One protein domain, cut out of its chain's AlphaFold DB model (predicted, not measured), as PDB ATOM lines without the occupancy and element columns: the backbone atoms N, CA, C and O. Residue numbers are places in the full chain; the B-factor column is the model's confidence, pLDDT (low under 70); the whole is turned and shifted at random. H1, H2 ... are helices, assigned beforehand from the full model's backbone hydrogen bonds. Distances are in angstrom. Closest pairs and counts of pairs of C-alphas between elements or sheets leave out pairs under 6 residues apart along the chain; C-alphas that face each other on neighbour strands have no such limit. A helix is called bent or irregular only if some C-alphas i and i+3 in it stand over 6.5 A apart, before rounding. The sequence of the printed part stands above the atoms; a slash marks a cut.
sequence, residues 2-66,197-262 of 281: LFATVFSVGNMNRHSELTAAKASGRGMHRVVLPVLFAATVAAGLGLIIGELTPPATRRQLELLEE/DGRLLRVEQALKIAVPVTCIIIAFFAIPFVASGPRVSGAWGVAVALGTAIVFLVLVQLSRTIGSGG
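Overview. This is residues 2 to 66 and 197 to 262 of the 281 residues of an uncharacterized protein of Gemmatimonas sp. SG8_28 (UniProt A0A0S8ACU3). Helices run lengthwise in a long, loose up-and-down bundle, with H4 in the middle, H3a on one side of it, H5 on the other, and the shorter H1 packed on H4 and H5 near the end where the link from H4 to H5 turns back. The small helix H2 lies near H1 at that same end, while residues 52 to 66, of which 52 to 65 belong to H3, stick out at the other. The printed part has 131 residues with five named helices, H1 to H5 in chain order, and no named strand: the class is all helix. The whole is loose, with a radius of gyration of the C-alphas of 19.1 A, and elongated, spanning 60 by 37 by 22 A.

Along the chain. H1, residues 2 to 14, begins at C-alpha 2 (-0.617, -17.159, 40.427) and is 18.0 A long. H2, residues 17 to 23, is 9.7 A long. H3, residues 29 to 65, was assigned as one helix by its hydrogen bonds but is bent: C-alphas 51 and 54 are 6.6 A apart. Its arms are H3a, residues 29 to 51, 32.5 A, and H3b, residues 54 to 65, 15.8 A, at a steep tilt of 46 degrees. H4, residues 199 to 227, is 40.6 A long and has a kink of 48 degrees near residue 211; it is neither bent nor irregular, but only just: C-alphas 221 and 224 are 6.2 A apart. H5, residues 234 to 260, is 39.0 A long and ends at C-alpha 260 (12.383, -14.308, 14.263).

Arrangement. H4 is the hub, touching H1, H3a and H5. H3a and H4 touch at a shallow tilt of 20 degrees, opposite ways, the closest C-alphas being those of Ala 43 and Pro 212, 4.6 A apart. H4 and H5 form a helical hairpin at a shallow tilt of 17 degrees; their closest C-alphas, of Leu 200 and Gly 259, are 4.7 A apart. H1 touches residues 215 to 226 alone of H4, the closest C-alphas being those of Leu 2 and Ala 219, 6.9 A apart. H1 touches residues 234 to 241 alone of H5, with the C-alphas of Gly 10 and Gly 234 closest at 5.0 A. H2 is close to H1 but not clearly touching; their closest C-alphas, of Met 12 and Leu 18, are 5.9 A apart. H3a and H5 are apart, and H3b touches no helix. Every O i to N i+4 pair is within hydrogen-bond range in H1, H2, H3b and H5, against 17 of 19 in H3a and 19 of 25 in H4.

Size, cuts and confidence. The C-alphas farthest apart, of Ala 23 and Glu 66, are 63.9 A apart. Residues 67 to 196 are not printed, and C-alphas 66 and 197 are 35.0 A apart across the cut. Of the links printed whole, none is long. Mean pLDDT of the printed part is 72.4; 42 residues are under 70, among them 52 to 66 and 222 to 235.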
ATOM      1  N   LEU A   2       0.441 -16.175  40.741       70.81
ATOM      2  CA  LEU A   2      -0.617 -17.159  40.427       70.81
ATOM      3  C   LEU A   2      -0.913 -18.172  41.538       70.81
ATOM      4  O   LEU A   2      -2.027 -18.220  42.049       70.81
ATOM      5  N   PHE A   3       0.100 -18.936  41.951       72.56
ATOM      6  CA  PHE A   3      -0.043 -19.921  43.021       72.56
ATOM      7  C   PHE A   3      -0.472 -19.290  44.347       72.56
ATOM      8  O   PHE A   3      -1.336 -19.838  45.019       72.56
ATOM      9  N   ALA A   4       0.071 -18.120  44.694       75.50
ATOM     10  CA  ALA A   4      -0.285 -17.414  45.922       75.50
ATOM     11  C   ALA A   4      -1.759 -16.977  45.920       75.50
ATOM     12  O   ALA A   4      -2.464 -17.207  46.897       75.50
ATOM     13  N   THR A   5      -2.253 -16.415  44.812       72.75
ATOM     14  CA  THR A   5      -3.658 -16.013  44.667       72.75
ATOM     15  C   THR A   5      -4.593 -17.217  44.736       72.75
ATOM     16  O   THR A   5      -5.564 -17.194  45.488       72.75
ATOM     17  N   VAL A   6      -4.286 -18.292  44.006       71.88
ATOM     18  CA  VAL A   6      -5.106 -19.511  44.015       71.88
ATOM     19  C   VAL A   6      -5.111 -20.169  45.390       71.88
ATOM     20  O   VAL A   6      -6.168 -20.578  45.863       71.88
ATOM     21  N   PHE A   7      -3.957 -20.254  46.051       74.06
ATOM     22  CA  PHE A   7      -3.856 -20.863  47.372       74.06
ATOM     23  C   PHE A   7      -4.566 -20.019  48.431       74.06
ATOM     24  O   PHE A   7      -5.336 -20.560  49.217       74.06
ATOM     25  N   SER A   8      -4.390 -18.696  48.409       76.38
ATOM     26  CA  SER A   8      -5.039 -17.785  49.356       76.38
ATOM     27  C   SER A   8      -6.561 -17.805  49.205       76.38
ATOM     28  O   SER A   8      -7.270 -18.035  50.182       76.38
ATOM     29  N   VAL A   9      -7.084 -17.631  47.985       72.38
ATOM     30  CA  VAL A   9      -8.538 -17.641  47.739       72.38
ATOM     31  C   VAL A   9      -9.112 -19.050  47.940       72.38
ATOM     32  O   VAL A   9     -10.195 -19.211  48.499       72.38
ATOM     33  N   GLY A  10      -8.370 -20.089  47.552       71.38
ATOM     34  CA  GLY A  10      -8.737 -21.480  47.800       71.38
ATOM     35  C   GLY A  10      -8.821 -21.814  49.291       71.38
ATOM     36  O   GLY A  10      -9.725 -22.545  49.699       71.38
ATOM     37  N   ASN A  11      -7.934 -21.251  50.116       74.62
ATOM     38  CA  ASN A  11      -7.957 -21.434  51.565       74.62
ATOM     39  C   ASN A  11      -9.163 -20.733  52.213       74.62
ATOM     40  O   ASN A  11      -9.837 -21.345  53.040       74.62
ATOM     41  N   MET A  12      -9.495 -19.512  51.778       73.56
ATOM     42  CA  MET A  12     -10.708 -18.801  52.218       73.56
ATOM     43  C   MET A  12     -11.991 -19.553  51.836       73.56
ATOM     44  O   MET A  12     -12.967 -19.562  52.584       73.56
ATOM     45  N   ASN A  13     -12.001 -20.215  50.672       71.94
ATOM     46  CA  ASN A  13     -13.133 -21.036  50.250       71.94
ATOM     47  C   ASN A  13     -13.265 -22.317  51.098       71.94
ATOM     48  O   ASN A  13     -14.369 -22.666  51.503       71.94
ATOM     49  N   ARG A  14     -12.148 -22.993  51.428       70.88
ATOM     50  CA  ARG A  14     -12.156 -24.185  52.306       70.88
ATOM     51  C   ARG A  14     -12.691 -23.881  53.704       70.88
ATOM     52  O   ARG A  14     -13.460 -24.675  54.233       70.88
ATOM     53  N   HIS A  15     -12.326 -22.735  54.272       79.75
ATOM     54  CA  HIS A  15     -12.788 -22.311  55.598       79.75
ATOM     55  C   HIS A  15     -14.166 -21.628  55.569       79.75
ATOM     56  O   HIS A  15     -14.593 -21.058  56.565       79.75
ATOM     57  N   SER A  16     -14.886 -21.681  54.439       75.19
ATOM     58  CA  SER A  16     -16.203 -21.049  54.256       75.19
ATOM     59  C   SER A  16     -16.237 -19.531  54.503       75.19
ATOM     60  O   SER A  16     -17.317 -18.948  54.584       75.19
ATOM     61  N   GLU A  17     -15.084 -18.857  54.541       79.75
ATOM     62  CA  GLU A  17     -14.983 -17.406  54.737       79.75
ATOM     63  C   GLU A  17     -15.602 -16.646  53.561       79.75
ATOM     64  O   GLU A  17     -16.262 -15.625  53.752       79.75
ATOM     65  N   LEU A  18     -15.459 -17.175  52.339       72.69
ATOM     66  CA  LEU A  18     -16.079 -16.595  51.142       72.69
ATOM     67  C   LEU A  18     -17.615 -16.664  51.200       72.69
ATOM     68  O   LEU A  18     -18.302 -15.726  50.792       72.69
ATOM     69  N   THR A  19     -18.152 -17.775  51.708       73.62
ATOM     70  CA  THR A  19     -19.595 -18.004  51.856       73.62
ATOM     71  C   THR A  19     -20.162 -17.155  52.991       73.62
ATOM     72  O   THR A  19     -21.191 -16.509  52.805       73.62
ATOM     73  N   ALA A  20     -19.455 -17.064  54.123       77.38
ATOM     74  CA  ALA A  20     -19.807 -16.188  55.239       77.38
ATOM     75  C   ALA A  20     -19.763 -14.701  54.841       77.38
ATOM     76  O   ALA A  20     -20.672 -13.937  55.168       77.38
ATOM     77  N   ALA A  21     -18.757 -14.288  54.061       74.12
ATOM     78  CA  ALA A  21     -18.660 -12.931  53.534       74.12
ATOM     79  C   ALA A  21     -19.847 -12.589  52.617       74.12
ATOM     80  O   ALA A  21     -20.474 -11.545  52.816       74.12
ATOM     81  N   LYS A  22     -20.212 -13.488  51.687       73.69
ATOM     82  CA  LYS A  22     -21.411 -13.335  50.841       73.69
ATOM     83  C   LYS A  22     -22.696 -13.267  51.674       73.69
ATOM     84  O   LYS A  22     -23.527 -12.401  51.422       73.69
ATOM     85  N   ALA A  23     -22.843 -14.140  52.673       77.19
ATOM     86  CA  ALA A  23     -24.011 -14.175  53.555       77.19
ATOM     87  C   ALA A  23     -24.153 -12.899  54.404       77.19
ATOM     88  O   ALA A  23     -25.264 -12.471  54.690       77.19
ATOM     89  N   SER A  24     -23.039 -12.236  54.740       77.81
ATOM     90  CA  SER A  24     -23.027 -10.953  55.461       77.81
ATOM     91  C   SER A  24     -23.399  -9.728  54.606       77.81
ATOM     92  O   SER A  24     -23.237  -8.596  55.054       77.81
ATOM     93  N   GLY A  25     -23.836  -9.922  53.355       72.81
ATOM     94  CA  GLY A  25     -24.166  -8.831  52.430       72.81
ATOM     95  C   GLY A  25     -22.946  -8.063  51.910       72.81
ATOM     96  O   GLY A  25     -23.089  -7.046  51.231       72.81
ATOM     97  N   ARG A  26     -21.722  -8.529  52.195       69.81
ATOM     98  CA  ARG A  26     -20.508  -7.922  51.645       69.81
ATOM     99  C   ARG A  26     -20.316  -8.393  50.206       69.81
ATOM    100  O   ARG A  26     -20.161  -9.581  49.935       69.81
ATOM    101  N   GLY A  27     -20.312  -7.442  49.273       70.31
ATOM    102  CA  GLY A  27     -20.133  -7.729  47.854       70.31
ATOM    103  C   GLY A  27     -18.770  -8.355  47.533       70.31
ATOM    104  O   GLY A  27     -17.749  -8.013  48.132       70.31
ATOM    105  N   MET A  28     -18.755  -9.238  46.529       68.31
ATOM    106  CA  MET A  28     -17.569  -9.972  46.054       68.31
ATOM    107  C   MET A  28     -16.370  -9.059  45.747       68.31
ATOM    108  O   MET A  28     -15.221  -9.420  45.995       68.31
ATOM    109  N   HIS A  29     -16.639  -7.846  45.261       69.12
ATOM    110  CA  HIS A  29     -15.632  -6.849  44.898       69.12
ATOM    111  C   HIS A  29     -14.651  -6.526  46.038       69.12
ATOM    112  O   HIS A  29     -13.489  -6.246  45.768       69.12
ATOM    113  N   ARG A  30     -15.066  -6.621  47.310       73.56
ATOM    114  CA  ARG A  30     -14.208  -6.312  48.469       73.56
ATOM    115  C   ARG A  30     -13.148  -7.377  48.752       73.56
ATOM    116  O   ARG A  30     -12.127  -7.058  49.344       73.56
ATOM    117  N   VAL A  31     -13.386  -8.616  48.321       71.56
ATOM    118  CA  VAL A  31     -12.416  -9.724  48.396       71.56
ATOM    119  C   VAL A  31     -11.472  -9.684  47.191       71.56
ATOM    120  O   VAL A  31     -10.286  -9.973  47.312       71.56
ATOM    121  N   VAL A  32     -11.979  -9.250  46.032       73.88
ATOM    122  CA  VAL A  32     -11.205  -9.077  44.790       73.88
ATOM    123  C   VAL A  32     -10.191  -7.930  44.909       73.88
ATOM    124  O   VAL A  32      -9.048  -8.061  44.472       73.88
ATOM    125  N   LEU A  33     -10.597  -6.809  45.515       80.12
ATOM    126  CA  LEU A  33      -9.811  -5.575  45.589       80.12
ATOM    127  C   LEU A  33      -8.413  -5.735  46.230       80.12
ATOM    128  O   LEU A  33      -7.445  -5.305  45.601       80.12
ATOM    129  N   PRO A  34      -8.241  -6.360  47.416       81.69
ATOM    130  CA  PRO A  34      -6.916  -6.528  48.022       81.69
ATOM    131  C   PRO A  34      -6.013  -7.470  47.215       81.69
ATOM    132  O   PRO A  34      -4.804  -7.258  47.155       81.69
ATOM    133  N   VAL A  35      -6.588  -8.474  46.545       79.00
ATOM    134  CA  VAL A  35      -5.839  -9.396  45.678       79.00
ATOM    135  C   VAL A  35      -5.322  -8.671  44.436       79.00
ATOM    136  O   VAL A  35      -4.159  -8.840  44.071       79.00
ATOM    137  N   LEU A  36      -6.157  -7.835  43.808       80.62
ATOM    138  CA  LEU A  36      -5.737  -7.002  42.681       80.62
ATOM    139  C   LEU A  36      -4.691  -5.970  43.104       80.62
ATOM    140  O   LEU A  36      -3.693  -5.815  42.408       80.62
ATOM    141  N   PHE A  37      -4.860  -5.326  44.261       85.75
ATOM    142  CA  PHE A  37      -3.861  -4.401  44.794       85.75
ATOM    143  C   PHE A  37      -2.506  -5.092  45.000       85.75
ATOM    144  O   PHE A  37      -1.487  -4.602  44.515       85.75
ATOM    145  N   ALA A  38      -2.488  -6.273  45.626       84.12
ATOM    146  CA  ALA A  38      -1.268  -7.060  45.791       84.12
ATOM    147  C   ALA A  38      -0.648  -7.470  44.440       84.12
ATOM    148  O   ALA A  38       0.572  -7.423  44.289       84.12
ATOM    149  N   ALA A  39      -1.468  -7.833  43.445       82.31
ATOM    150  CA  ALA A  39      -1.013  -8.136  42.085       82.31
ATOM    151  C   ALA A  39      -0.356  -6.926  41.408       82.31
ATOM    152  O   ALA A  39       0.720  -7.069  40.827       82.31
ATOM    153  N   THR A  40      -0.953  -5.741  41.529       84.62
ATOM    154  CA  THR A  40      -0.407  -4.492  40.988       84.62
ATOM    155  C   THR A  40       0.891  -4.095  41.683       84.62
ATOM    156  O   THR A  40       1.862  -3.764  41.007       84.62
ATOM    157  N   VAL A  41       0.953  -4.188  43.015       87.38
ATOM    158  CA  VAL A  41       2.182  -3.918  43.779       87.38
ATOM    159  C   VAL A  41       3.296  -4.877  43.360       87.38
ATOM    160  O   VAL A  41       4.408  -4.437  43.081       87.38
ATOM    161  N   ALA A  42       3.008  -6.175  43.233       84.25
ATOM    162  CA  ALA A  42       4.002  -7.149  42.789       84.25
ATOM    163  C   ALA A  42       4.447  -6.932  41.333       84.25
ATOM    164  O   ALA A  42       5.623  -7.114  41.028       84.25
ATOM    165  N   ALA A  43       3.538  -6.533  40.437       84.38
ATOM    166  CA  ALA A  43       3.878  -6.189  39.058       84.38
ATOM    167  C   ALA A  43       4.792  -4.954  38.998       84.38
ATOM    168  O   ALA A  43       5.795  -4.969  38.284       84.38
ATOM    169  N   GLY A  44       4.495  -3.920  39.795       85.12
ATOM    170  CA  GLY A  44       5.333  -2.728  39.929       85.12
ATOM    171  C   GLY A  44       6.716  -3.048  40.497       85.12
ATOM    172  O   GLY A  44       7.723  -2.649  39.920       85.12
ATOM    173  N   LEU A  45       6.784  -3.846  41.567       84.31
ATOM    174  CA  LEU A  45       8.054  -4.333  42.116       84.31
ATOM    175  C   LEU A  45       8.832  -5.166  41.093       84.31
ATOM    176  O   LEU A  45      10.041  -5.007  40.979       84.31
ATOM    177  N   GLY A  46       8.153  -6.010  40.313       80.75
ATOM    178  CA  GLY A  46       8.769  -6.782  39.236       80.75
ATOM    179  C   GLY A  46       9.389  -5.901  38.148       80.75
ATOM    180  O   GLY A  46      10.487  -6.199  37.687       80.75
ATOM    181  N   LEU A  47       8.734  -4.796  37.779       81.56
ATOM    182  CA  LEU A  47       9.289  -3.804  36.851       81.56
ATOM    183  C   LEU A  47      10.506  -3.086  37.446       81.56
ATOM    184  O   LEU A  47      11.545  -3.015  36.796       81.56
ATOM    185  N   ILE A  48      10.401  -2.624  38.695       80.62
ATOM    186  CA  ILE A  48      11.488  -1.944  39.412       80.62
ATOM    187  C   ILE A  48      12.712  -2.862  39.524       80.62
ATOM    188  O   ILE A  48      13.824  -2.460  39.190       80.62
ATOM    189  N   ILE A  49      12.511  -4.117  39.931       75.25
ATOM    190  CA  ILE A  49      13.575  -5.124  39.994       75.25
ATOM    191  C   ILE A  49      14.112  -5.403  38.592       75.25
ATOM    192  O   ILE A  49      15.324  -5.432  38.415       75.25
ATOM    193  N   GLY A  50      13.263  -5.552  37.576       71.81
ATOM    194  CA  GLY A  50      13.698  -5.755  36.191       71.81
ATOM    195  C   GLY A  50      14.566  -4.614  35.645       71.81
ATOM    196  O   GLY A  50      15.450  -4.848  34.822       71.81
ATOM    197  N   GLU A  51      14.368  -3.391  36.134       73.88
ATOM    198  CA  GLU A  51      15.165  -2.220  35.765       73.88
ATOM    199  C   GLU A  51      16.428  -2.039  36.632       73.88
ATOM    200  O   GLU A  51      17.445  -1.529  36.151       73.88
ATOM    201  N   LEU A  52      16.399  -2.506  37.887       67.25
ATOM    202  CA  LEU A  52      17.512  -2.469  38.850       67.25
ATOM    203  C   LEU A  52      18.434  -3.698  38.806       67.25
ATOM    204  O   LEU A  52      19.566  -3.620  39.276       67.25
ATOM    205  N   THR A  53      17.993  -4.824  38.250       63.62
ATOM    206  CA  THR A  53      18.783  -6.066  38.173       63.62
ATOM    207  C   THR A  53      19.987  -5.940  37.228       63.62
ATOM    208  O   THR A  53      21.087  -6.287  37.655       63.62
ATOM    209  N   PRO A  54      19.865  -5.362  36.013       62.22
ATOM    210  CA  PRO A  54      20.993  -5.161  35.101       62.22
ATOM    211  C   PRO A  54      22.259  -4.543  35.726       62.22
ATOM    212  O   PRO A  54      23.338  -5.113  35.568       62.22
ATOM    213  N   PRO A  55      22.195  -3.415  36.469       56.97
ATOM    214  CA  PRO A  55      23.384  -2.836  37.100       56.97
ATOM    215  C   PRO A  55      23.896  -3.639  38.310       56.97
ATOM    216  O   PRO A  55      25.090  -3.586  38.596       56.97
ATOM    217  N   ALA A  56      23.027  -4.346  39.038       53.75
ATOM    218  CA  ALA A  56      23.397  -5.077  40.250       53.75
ATOM    219  C   ALA A  56      24.099  -6.399  39.911       53.75
ATOM    220  O   ALA A  56      25.183  -6.669  40.426       53.75
ATOM    221  N   THR A  57      23.540  -7.160  38.967       59.50
ATOM    222  CA  THR A  57      24.180  -8.353  38.402       59.50
ATOM    223  C   THR A  57      25.494  -7.994  37.717       59.50
ATOM    224  O   THR A  57      26.461  -8.731  37.858       59.50
ATOM    225  N   ARG A  58      25.580  -6.822  37.071       56.25
ATOM    226  CA  ARG A  58      26.831  -6.299  36.507       56.25
ATOM    227  C   ARG A  58      27.913  -6.088  37.563       56.25
ATOM    228  O   ARG A  58      29.018  -6.562  37.362       56.25
ATOM    229  N   ARG A  59      27.613  -5.405  38.673       54.91
ATOM    230  CA  ARG A  59      28.599  -5.208  39.752       54.91
ATOM    231  C   ARG A  59      29.030  -6.536  40.361       54.91
ATOM    232  O   ARG A  59      30.193  -6.717  40.675       54.91
ATOM    233  N   GLN A  60      28.095  -7.471  40.505       52.44
ATOM    234  CA  GLN A  60      28.396  -8.787  41.047       52.44
ATOM    235  C   GLN A  60      29.238  -9.635  40.080       52.44
ATOM    236  O   GLN A  60      30.167 -10.291  40.535       52.44
ATOM    237  N   LEU A  61      28.971  -9.589  38.768       55.91
ATOM    238  CA  LEU A  61      29.841 -10.200  37.758       55.91
ATOM    239  C   LEU A  61      31.193  -9.498  37.688       55.91
ATOM    240  O   LEU A  61      32.190 -10.184  37.606       55.91
ATOM    241  N   GLU A  62      31.264  -8.169  37.769       56.78
ATOM    242  CA  GLU A  62      32.542  -7.445  37.811       56.78
ATOM    243  C   GLU A  62      33.392  -7.891  39.015       56.78
ATOM    244  O   GLU A  62      34.576  -8.153  38.839       56.78
ATOM    245  N   LEU A  63      32.780  -8.092  40.187       55.34
ATOM    246  CA  LEU A  63      33.459  -8.572  41.401       55.34
ATOM    247  C   LEU A  63      33.798 -10.076  41.374       55.34
ATOM    248  O   LEU A  63      34.810 -10.486  41.929       55.34
ATOM    249  N   LEU A  64      32.970 -10.917  40.743       56.91
ATOM    250  CA  LEU A  64      33.234 -12.358  40.576       56.91
ATOM    251  C   LEU A  64      34.220 -12.642  39.434       56.91
ATOM    252  O   LEU A  64      34.941 -13.636  39.466       56.91
ATOM    253  N   GLU A  65      34.252 -11.784  38.416       49.59
ATOM    254  CA  GLU A  65      35.153 -11.885  37.271       49.59
ATOM    255  C   GLU A  65      36.508 -11.219  37.513       49.59
ATOM    256  O   GLU A  65      37.411 -11.451  36.716       49.59
ATOM    257  N   GLU A  66      36.699 -10.448  38.588       48.19
ATOM    258  CA  GLU A  66      38.019  -9.932  38.988       48.19
ATOM    259  C   GLU A  66      39.044 -11.055  39.243       48.19
ATOM    260  O   GLU A  66      40.231 -10.866  38.975       48.19
ATOM    261  N   ASP A 197      17.701  -5.956  11.292       63.28
ATOM    262  CA  ASP A 197      16.396  -6.468  11.741       63.28
ATOM    263  C   ASP A 197      16.248  -6.419  13.276       63.28
ATOM    264  O   ASP A 197      16.684  -7.310  14.011       63.28
ATOM    265  N   GLY A 198      15.606  -5.356  13.767       65.50
ATOM    266  CA  GLY A 198      15.293  -5.147  15.183       65.50
ATOM    267  C   GLY A 198      14.034  -5.862  15.690       65.50
ATOM    268  O   GLY A 198      13.728  -5.764  16.882       65.50
ATOM    269  N   ARG A 199      13.284  -6.597  14.849       68.75
ATOM    270  CA  ARG A 199      11.961  -7.141  15.232       68.75
ATOM    271  C   ARG A 199      12.004  -8.059  16.441       68.75
ATOM    272  O   ARG A 199      11.168  -7.923  17.332       68.75
ATOM    273  N   LEU A 200      12.966  -8.980  16.492       67.69
ATOM    274  CA  LEU A 200      13.092  -9.899  17.624       67.69
ATOM    275  C   LEU A 200      13.383  -9.138  18.925       67.69
ATOM    276  O   LEU A 200      12.777  -9.429  19.953       67.69
ATOM    277  N   LEU A 201      14.252  -8.126  18.869       69.94
ATOM    278  CA  LEU A 201      14.606  -7.325  20.038       69.94
ATOM    279  C   LEU A 201      13.445  -6.438  20.503       69.94
ATOM    280  O   LEU A 201      13.250  -6.292  21.708       69.94
ATOM    281  N   ARG A 202      12.611  -5.927  19.587       77.06
ATOM    282  CA  ARG A 202      11.343  -5.268  19.949       77.06
ATOM    283  C   ARG A 202      10.381  -6.218  20.656       77.06
ATOM    284  O   ARG A 202       9.739  -5.821  21.624       77.06
ATOM    285  N   VAL A 203      10.280  -7.470  20.200       79.81
ATOM    286  CA  VAL A 203       9.455  -8.489  20.873       79.81
ATOM    287  C   VAL A 203       9.991  -8.762  22.278       79.81
ATOM    288  O   VAL A 203       9.211  -8.824  23.227       79.81
ATOM    289  N   GLU A 204      11.309  -8.868  22.448       75.75
ATOM    290  CA  GLU A 204      11.924  -9.014  23.772       75.75
ATOM    291  C   GLU A 204      11.695  -7.788  24.665       75.75
ATOM    292  O   GLU A 204      11.405  -7.939  25.853       75.75
ATOM    293  N   GLN A 205      11.757  -6.579  24.105       78.38
ATOM    294  CA  GLN A 205      11.457  -5.343  24.821       78.38
ATOM    295  C   GLN A 205       9.994  -5.302  25.280       78.38
ATOM    296  O   GLN A 205       9.724  -5.025  26.447       78.38
ATOM    297  N   ALA A 206       9.052  -5.635  24.396       79.81
ATOM    298  CA  ALA A 206       7.635  -5.725  24.736       79.81
ATOM    299  C   ALA A 206       7.379  -6.794  25.812       79.81
ATOM    300  O   ALA A 206       6.580  -6.577  26.724       79.81
ATOM    301  N   LEU A 207       8.108  -7.915  25.767       81.00
ATOM    302  CA  LEU A 207       7.986  -8.988  26.751       81.00
ATOM    303  C   LEU A 207       8.370  -8.534  28.170       81.00
ATOM    304  O   LEU A 207       7.738  -8.977  29.128       81.00
ATOM    305  N   LYS A 208       9.337  -7.615  28.319       79.94
ATOM    306  CA  LYS A 208       9.731  -7.064  29.633       79.94
ATOM    307  C   LYS A 208       8.574  -6.358  30.352       79.94
ATOM    308  O   LYS A 208       8.511  -6.415  31.575       79.94
ATOM    309  N   ILE A 209       7.642  -5.757  29.610       80.00
ATOM    310  CA  ILE A 209       6.418  -5.147  30.163       80.00
ATOM    311  C   ILE A 209       5.272  -6.163  30.213       80.00
ATOM    312  O   ILE A 209       4.512  -6.201  31.180       80.00
ATOM    313  N   ALA A 210       5.148  -7.019  29.197       81.25
ATOM    314  CA  ALA A 210       4.057  -7.983  29.120       81.25
ATOM    315  C   ALA A 210       4.073  -8.981  30.288       81.25
ATOM    316  O   ALA A 210       3.017  -9.311  30.812       81.25
ATOM    317  N   VAL A 211       5.246  -9.434  30.747       80.38
ATOM    318  CA  VAL A 211       5.363 -10.396  31.861       80.38
ATOM    319  C   VAL A 211       4.718  -9.890  33.169       80.38
ATOM    320  O   VAL A 211       3.867 -10.601  33.716       80.38
ATOM    321  N   PRO A 212       5.048  -8.690  33.691       80.50
ATOM    322  CA  PRO A 212       4.393  -8.165  34.890       80.50
ATOM    323  C   PRO A 212       2.910  -7.835  34.664       80.50
ATOM    324  O   PRO A 212       2.097  -8.094  35.551       80.50
ATOM    325  N   VAL A 213       2.517  -7.357  33.477       79.94
ATOM    326  CA  VAL A 213       1.100  -7.091  33.151       79.94
ATOM    327  C   VAL A 213       0.272  -8.381  33.118       79.94
ATOM    328  O   VAL A 213      -0.842  -8.416  33.644       79.94
ATOM    329  N   THR A 214       0.825  -9.478  32.603       79.12
ATOM    330  CA  THR A 214       0.183 -10.799  32.623       79.12
ATOM    331  C   THR A 214      -0.169 -11.246  34.039       79.12
ATOM    332  O   THR A 214      -1.211 -11.865  34.241       79.12
ATOM    333  N   CYS A 215       0.632 -10.891  35.049       77.62
ATOM    334  CA  CYS A 215       0.303 -11.223  36.437       77.62
ATOM    335  C   CYS A 215      -1.022 -10.588  36.890       77.62
ATOM    336  O   CYS A 215      -1.788 -11.233  37.605       77.62
ATOM    337  N   ILE A 216      -1.311  -9.361  36.446       78.12
ATOM    338  CA  ILE A 216      -2.560  -8.647  36.747       78.12
ATOM    339  C   ILE A 216      -3.724  -9.277  35.978       78.12
ATOM    340  O   ILE A 216      -4.765  -9.563  36.568       78.12
ATOM    341  N   ILE A 217      -3.530  -9.551  34.684       78.69
ATOM    342  CA  ILE A 217      -4.546 -10.176  33.826       78.69
ATOM    343  C   ILE A 217      -4.976 -11.525  34.407       78.69
ATOM    344  O   ILE A 217      -6.166 -11.792  34.556       78.69
ATOM    345  N   ILE A 218      -4.025 -12.374  34.798       73.06
ATOM    346  CA  ILE A 218      -4.376 -13.687  35.337       73.06
ATOM    347  C   ILE A 218      -5.012 -13.564  36.725       73.06
ATOM    348  O   ILE A 218      -5.948 -14.303  37.010       73.06
ATOM    349  N   ALA A 219      -4.578 -12.626  37.579       73.75
ATOM    350  CA  ALA A 219      -5.278 -12.364  38.838       73.75
ATOM    351  C   ALA A 219      -6.747 -11.979  38.582       73.75
ATOM    352  O   ALA A 219      -7.643 -12.498  39.245       73.75
ATOM    353  N   PHE A 220      -7.002 -11.154  37.565       74.88
ATOM    354  CA  PHE A 220      -8.349 -10.756  37.167       74.88
ATOM    355  C   PHE A 220      -9.213 -11.935  36.694       74.88
ATOM    356  O   PHE A 220     -10.384 -11.997  37.053       74.88
ATOM    357  N   PHE A 221      -8.652 -12.900  35.955       72.50
ATOM    358  CA  PHE A 221      -9.382 -14.102  35.523       72.50
ATOM    359  C   PHE A 221      -9.514 -15.174  36.616       72.50
ATOM    360  O   PHE A 221     -10.533 -15.862  36.687       72.50
ATOM    361  N   ALA A 222      -8.519 -15.316  37.494       68.25
ATOM    362  CA  ALA A 222      -8.510 -16.337  38.541       68.25
ATOM    363  C   ALA A 222      -9.592 -16.091  39.606       68.25
ATOM    364  O   ALA A 222     -10.214 -17.034  40.092       68.25
ATOM    365  N   ILE A 223      -9.845 -14.829  39.958       68.19
ATOM    366  CA  ILE A 223     -10.783 -14.454  41.023       68.19
ATOM    367  C   ILE A 223     -12.246 -14.838  40.720       68.19
ATOM    368  O   ILE A 223     -12.830 -15.564  41.528       68.19
ATOM    369  N   PRO A 224     -12.869 -14.424  39.595       66.50
ATOM    370  CA  PRO A 224     -14.241 -14.818  39.281       66.50
ATOM    371  C   PRO A 224     -14.354 -16.331  39.103       66.50
ATOM    372  O   PRO A 224     -15.363 -16.917  39.489       66.50
ATOM    373  N   PHE A 225     -13.311 -16.984  38.593       66.56
ATOM    374  CA  PHE A 225     -13.328 -18.420  38.355       66.56
ATOM    375  C   PHE A 225     -13.367 -19.239  39.654       66.56
ATOM    376  O   PHE A 225     -14.141 -20.187  39.764       66.56
ATOM    377  N   VAL A 226     -12.603 -18.835  40.675       60.47
ATOM    378  CA  VAL A 226     -12.661 -19.465  42.006       60.47
ATOM    379  C   VAL A 226     -13.951 -19.090  42.750       60.47
ATOM    380  O   VAL A 226     -14.497 -19.899  43.496       60.47
ATOM    381  N   ALA A 227     -14.479 -17.886  42.526       61.88
ATOM    382  CA  ALA A 227     -15.653 -17.371  43.229       61.88
ATOM    383  C   ALA A 227     -17.016 -17.882  42.713       61.88
ATOM    384  O   ALA A 227     -18.023 -17.724  43.421       61.88
ATOM    385  N   SER A 228     -17.068 -18.443  41.497       59.31
ATOM    386  CA  SER A 228     -18.321 -18.751  40.783       59.31
ATOM    387  C   SER A 228     -18.950 -20.107  41.119       59.31
ATOM    388  O   SER A 228     -20.105 -20.324  40.769       59.31
ATOM    389  N   GLY A 229     -18.251 -21.022  41.801       56.75
ATOM    390  CA  GLY A 229     -18.769 -22.377  42.019       56.75
ATOM    391  C   GLY A 229     -18.727 -22.844  43.480       56.75
ATOM    392  O   GLY A 229     -17.642 -22.904  44.054       56.75
ATOM    393  N   PRO A 230     -19.859 -23.275  44.077       50.06
ATOM    394  CA  PRO A 230     -19.929 -23.726  45.475       50.06
ATOM    395  C   PRO A 230     -19.182 -25.045  45.759       50.06
ATOM    396  O   PRO A 230     -19.102 -25.469  46.907       50.06
ATOM    397  N   ARG A 231     -18.640 -25.712  44.728       54.44
ATOM    398  CA  ARG A 231     -17.908 -26.991  44.831       54.44
ATOM    399  C   ARG A 231     -16.616 -27.026  44.015       54.44
ATOM    400  O   ARG A 231     -16.074 -28.097  43.758       54.44
ATOM    401  N   VAL A 232     -16.125 -25.869  43.577       55.28
ATOM    402  CA  VAL A 232     -14.872 -25.803  42.822       55.28
ATOM    403  C   VAL A 232     -13.736 -26.081  43.802       55.28
ATOM    404  O   VAL A 232     -13.376 -25.240  44.627       55.28
ATOM    405  N   SER A 233     -13.220 -27.310  43.761       57.47
ATOM    406  CA  SER A 233     -12.080 -27.717  44.573       57.47
ATOM    407  C   SER A 233     -10.889 -26.821  44.228       57.47
ATOM    408  O   SER A 233     -10.698 -26.444  43.071       57.47
ATOM    409  N   GLY A 234     -10.060 -26.470  45.217       60.44
ATOM    410  CA  GLY A 234      -8.865 -25.648  44.977       60.44
ATOM    411  C   GLY A 234      -7.960 -26.194  43.857       60.44
ATOM    412  O   GLY A 234      -7.263 -25.422  43.208       60.44
ATOM    413  N   ALA A 235      -8.041 -27.499  43.564       66.94
ATOM    414  CA  ALA A 235      -7.368 -28.147  42.441       66.94
ATOM    415  C   ALA A 235      -7.800 -27.602  41.065       66.94
ATOM    416  O   ALA A 235      -6.963 -27.465  40.179       66.94
ATOM    417  N   TRP A 236      -9.069 -27.228  40.885       70.75
ATOM    418  CA  TRP A 236      -9.567 -26.656  39.630       70.75
ATOM    419  C   TRP A 236      -9.038 -25.233  39.395       70.75
ATOM    420  O   TRP A 236      -8.667 -24.877  38.278       70.75
ATOM    421  N   GLY A 237      -8.909 -24.438  40.464       68.00
ATOM    422  CA  GLY A 237      -8.256 -23.125  40.405       68.00
ATOM    423  C   GLY A 237      -6.773 -23.229  40.036       68.00
ATOM    424  O   GLY A 237      -6.277 -22.434  39.237       68.00
ATOM    425  N   VAL A 238      -6.074 -24.247  40.557       70.38
ATOM    426  CA  VAL A 238      -4.678 -24.535  40.187       70.38
ATOM    427  C   VAL A 238      -4.585 -24.974  38.725       70.38
ATOM    428  O   VAL A 238      -3.727 -24.469  38.004       70.38
ATOM    429  N   ALA A 239      -5.477 -25.858  38.269       76.56
ATOM    430  CA  ALA A 239      -5.501 -26.335  36.888       76.56
ATOM    431  C   ALA A 239      -5.701 -25.190  35.885       76.56
ATOM    432  O   ALA A 239      -4.988 -25.120  34.885       76.56
ATOM    433  N   VAL A 240      -6.604 -24.249  36.175       73.75
ATOM    434  CA  VAL A 240      -6.816 -23.080  35.312       73.75
ATOM    435  C   VAL A 240      -5.648 -22.110  35.360       73.75
ATOM    436  O   VAL A 240      -5.197 -21.684  34.303       73.75
ATOM    437  N   ALA A 241      -5.086 -21.815  36.532       72.00
ATOM    438  CA  ALA A 241      -3.903 -20.958  36.611       72.00
ATOM    439  C   ALA A 241      -2.711 -21.545  35.835       72.00
ATOM    440  O   ALA A 241      -2.017 -20.815  35.123       72.00
ATOM    441  N   LEU A 242      -2.501 -22.861  35.936       79.69
ATOM    442  CA  LEU A 242      -1.469 -23.567  35.185       79.69
ATOM    443  C   LEU A 242      -1.770 -23.565  33.681       79.69
ATOM    444  O   LEU A 242      -0.887 -23.256  32.886       79.69
ATOM    445  N   GLY A 243      -3.016 -23.837  33.287       82.81
ATOM    446  CA  GLY A 243      -3.455 -23.795  31.893       82.81
ATOM    447  C   GLY A 243      -3.255 -22.417  31.264       82.81
ATOM    448  O   GLY A 243      -2.664 -22.306  30.193       82.81
ATOM    449  N   THR A 244      -3.656 -21.348  31.953       78.69
ATOM    450  CA  THR A 244      -3.438 -19.972  31.489       78.69
ATOM    451  C   THR A 244      -1.950 -19.634  31.393       78.69
ATOM    452  O   THR A 244      -1.540 -18.999  30.423       78.69
ATOM    453  N   ALA A 245      -1.121 -20.087  32.341       79.38
ATOM    454  CA  ALA A 245       0.326 -19.903  32.264       79.38
ATOM    455  C   ALA A 245       0.930 -20.613  31.041       79.38
ATOM    456  O   ALA A 245       1.740 -20.019  30.332       79.38
ATOM    457  N   ILE A 246       0.500 -21.843  30.747       86.00
ATOM    458  CA  ILE A 246       0.939 -22.588  29.558       86.00
ATOM    459  C   ILE A 246       0.517 -21.856  28.280       86.00
ATOM    460  O   ILE A 246       1.355 -21.637  27.409       86.00
ATOM    461  N   VAL A 247      -0.744 -21.423  28.176       85.94
ATOM    462  CA  VAL A 247      -1.237 -20.658  27.016       85.94
ATOM    463  C   VAL A 247      -0.425 -19.377  26.822       85.94
ATOM    464  O   VAL A 247      -0.003 -19.081  25.706       85.94
ATOM    465  N   PHE A 248      -0.137 -18.648  27.902       83.62
ATOM    466  CA  PHE A 248       0.714 -17.463  27.846       83.62
ATOM    467  C   PHE A 248       2.124 -17.794  27.340       83.62
ATOM    468  O   PHE A 248       2.624 -17.116  26.444       83.62
ATOM    469  N   LEU A 249       2.754 -18.857  27.849       83.75
ATOM    470  CA  LEU A 249       4.079 -19.280  27.387       83.75
ATOM    471  C   LEU A 249       4.071 -19.660  25.902       83.75
ATOM    472  O   LEU A 249       4.975 -19.261  25.171       83.75
ATOM    473  N   VAL A 250       3.040 -20.363  25.430       87.25
ATOM    474  CA  VAL A 250       2.878 -20.693  24.005       87.25
ATOM    475  C   VAL A 250       2.752 -19.422  23.161       87.25
ATOM    476  O   VAL A 250       3.445 -19.298  22.154       87.25
ATOM    477  N   LEU A 251       1.944 -18.445  23.586       84.62
ATOM    478  CA  LEU A 251       1.808 -17.159  22.891       84.62
ATOM    479  C   LEU A 251       3.128 -16.379  22.845       84.62
ATOM    480  O   LEU A 251       3.450 -15.780  21.818       84.62
ATOM    481  N   VAL A 252       3.921 -16.413  23.919       83.38
ATOM    482  CA  VAL A 252       5.260 -15.803  23.951       83.38
ATOM    483  C   VAL A 252       6.191 -16.478  22.948       83.38
ATOM    484  O   VAL A 252       6.871 -15.791  22.185       83.38
ATOM    485  N   GLN A 253       6.203 -17.810  22.902       83.38
ATOM    486  CA  GLN A 253       7.042 -18.554  21.962       83.38
ATOM    487  C   GLN A 253       6.604 -18.324  20.514       83.38
ATOM    488  O   GLN A 253       7.452 -18.127  19.644       83.38
ATOM    489  N   LEU A 254       5.297 -18.255  20.255       83.56
ATOM    490  CA  LEU A 254       4.760 -17.925  18.939       83.56
ATOM    491  C   LEU A 254       5.152 -16.501  18.525       83.56
ATOM    492  O   LEU A 254       5.640 -16.301  17.418       83.56
ATOM    493  N   SER A 255       5.039 -15.532  19.435       78.50
ATOM    494  CA  SER A 255       5.435 -14.138  19.192       78.50
ATOM    495  C   SER A 255       6.928 -14.013  18.885       78.50
ATOM    496  O   SER A 255       7.311 -13.318  17.947       78.50
ATOM    497  N   ARG A 256       7.783 -14.736  19.621       79.50
ATOM    498  CA  ARG A 256       9.226 -14.815  19.338       79.50
ATOM    499  C   ARG A 256       9.505 -15.470  17.993       79.50
ATOM    500  O   ARG A 256      10.340 -14.978  17.243       79.50
ATOM    501  N   THR A 257       8.785 -16.540  17.667       79.50
ATOM    502  CA  THR A 257       8.937 -17.253  16.395       79.50
ATOM    503  C   THR A 257       8.552 -16.356  15.228       79.50
ATOM    504  O   THR A 257       9.327 -16.238  14.288       79.50
ATOM    505  N   ILE A 258       7.429 -15.643  15.316       80.06
ATOM    506  CA  ILE A 258       6.994 -14.666  14.307       80.06
ATOM    507  C   ILE A 258       7.994 -13.505  14.211       80.06
ATOM    508  O   ILE A 258       8.376 -13.117  13.109       80.06
ATOM    509  N   GLY A 259       8.483 -13.000  15.349       66.31
ATOM    510  CA  GLY A 259       9.524 -11.970  15.403       66.31
ATOM    511  C   GLY A 259      10.855 -12.413  14.786       66.31
ATOM    512  O   GLY A 259      11.540 -11.604  14.172       66.31
ATOM    513  N   SER A 260      11.199 -13.700  14.893       65.38
ATOM    514  CA  SER A 260      12.383 -14.308  14.263       65.38
ATOM    515  C   SER A 260      12.156 -14.744  12.806       65.38
ATOM    516  O   SER A 260      13.101 -14.868  12.028       65.38
ATOM    517  N   GLY A 261      10.894 -14.975  12.437       52.25
ATOM    518  CA  GLY A 261      10.437 -15.524  11.161       52.25
ATOM    519  C   GLY A 261      10.373 -14.499  10.031       52.25
ATOM    520  O   GLY A 261      10.157 -14.877   8.883       52.25
ATOM    521  N   GLY A 262      10.640 -13.219  10.316       48.59
ATOM    522  CA  GLY A 262      10.931 -12.204   9.295       48.59
ATOM    523  C   GLY A 262      12.187 -12.509   8.467       48.59
ATOM    524  O   GLY A 262      12.396 -11.913   7.408       48.59
TER     525      GLY A 262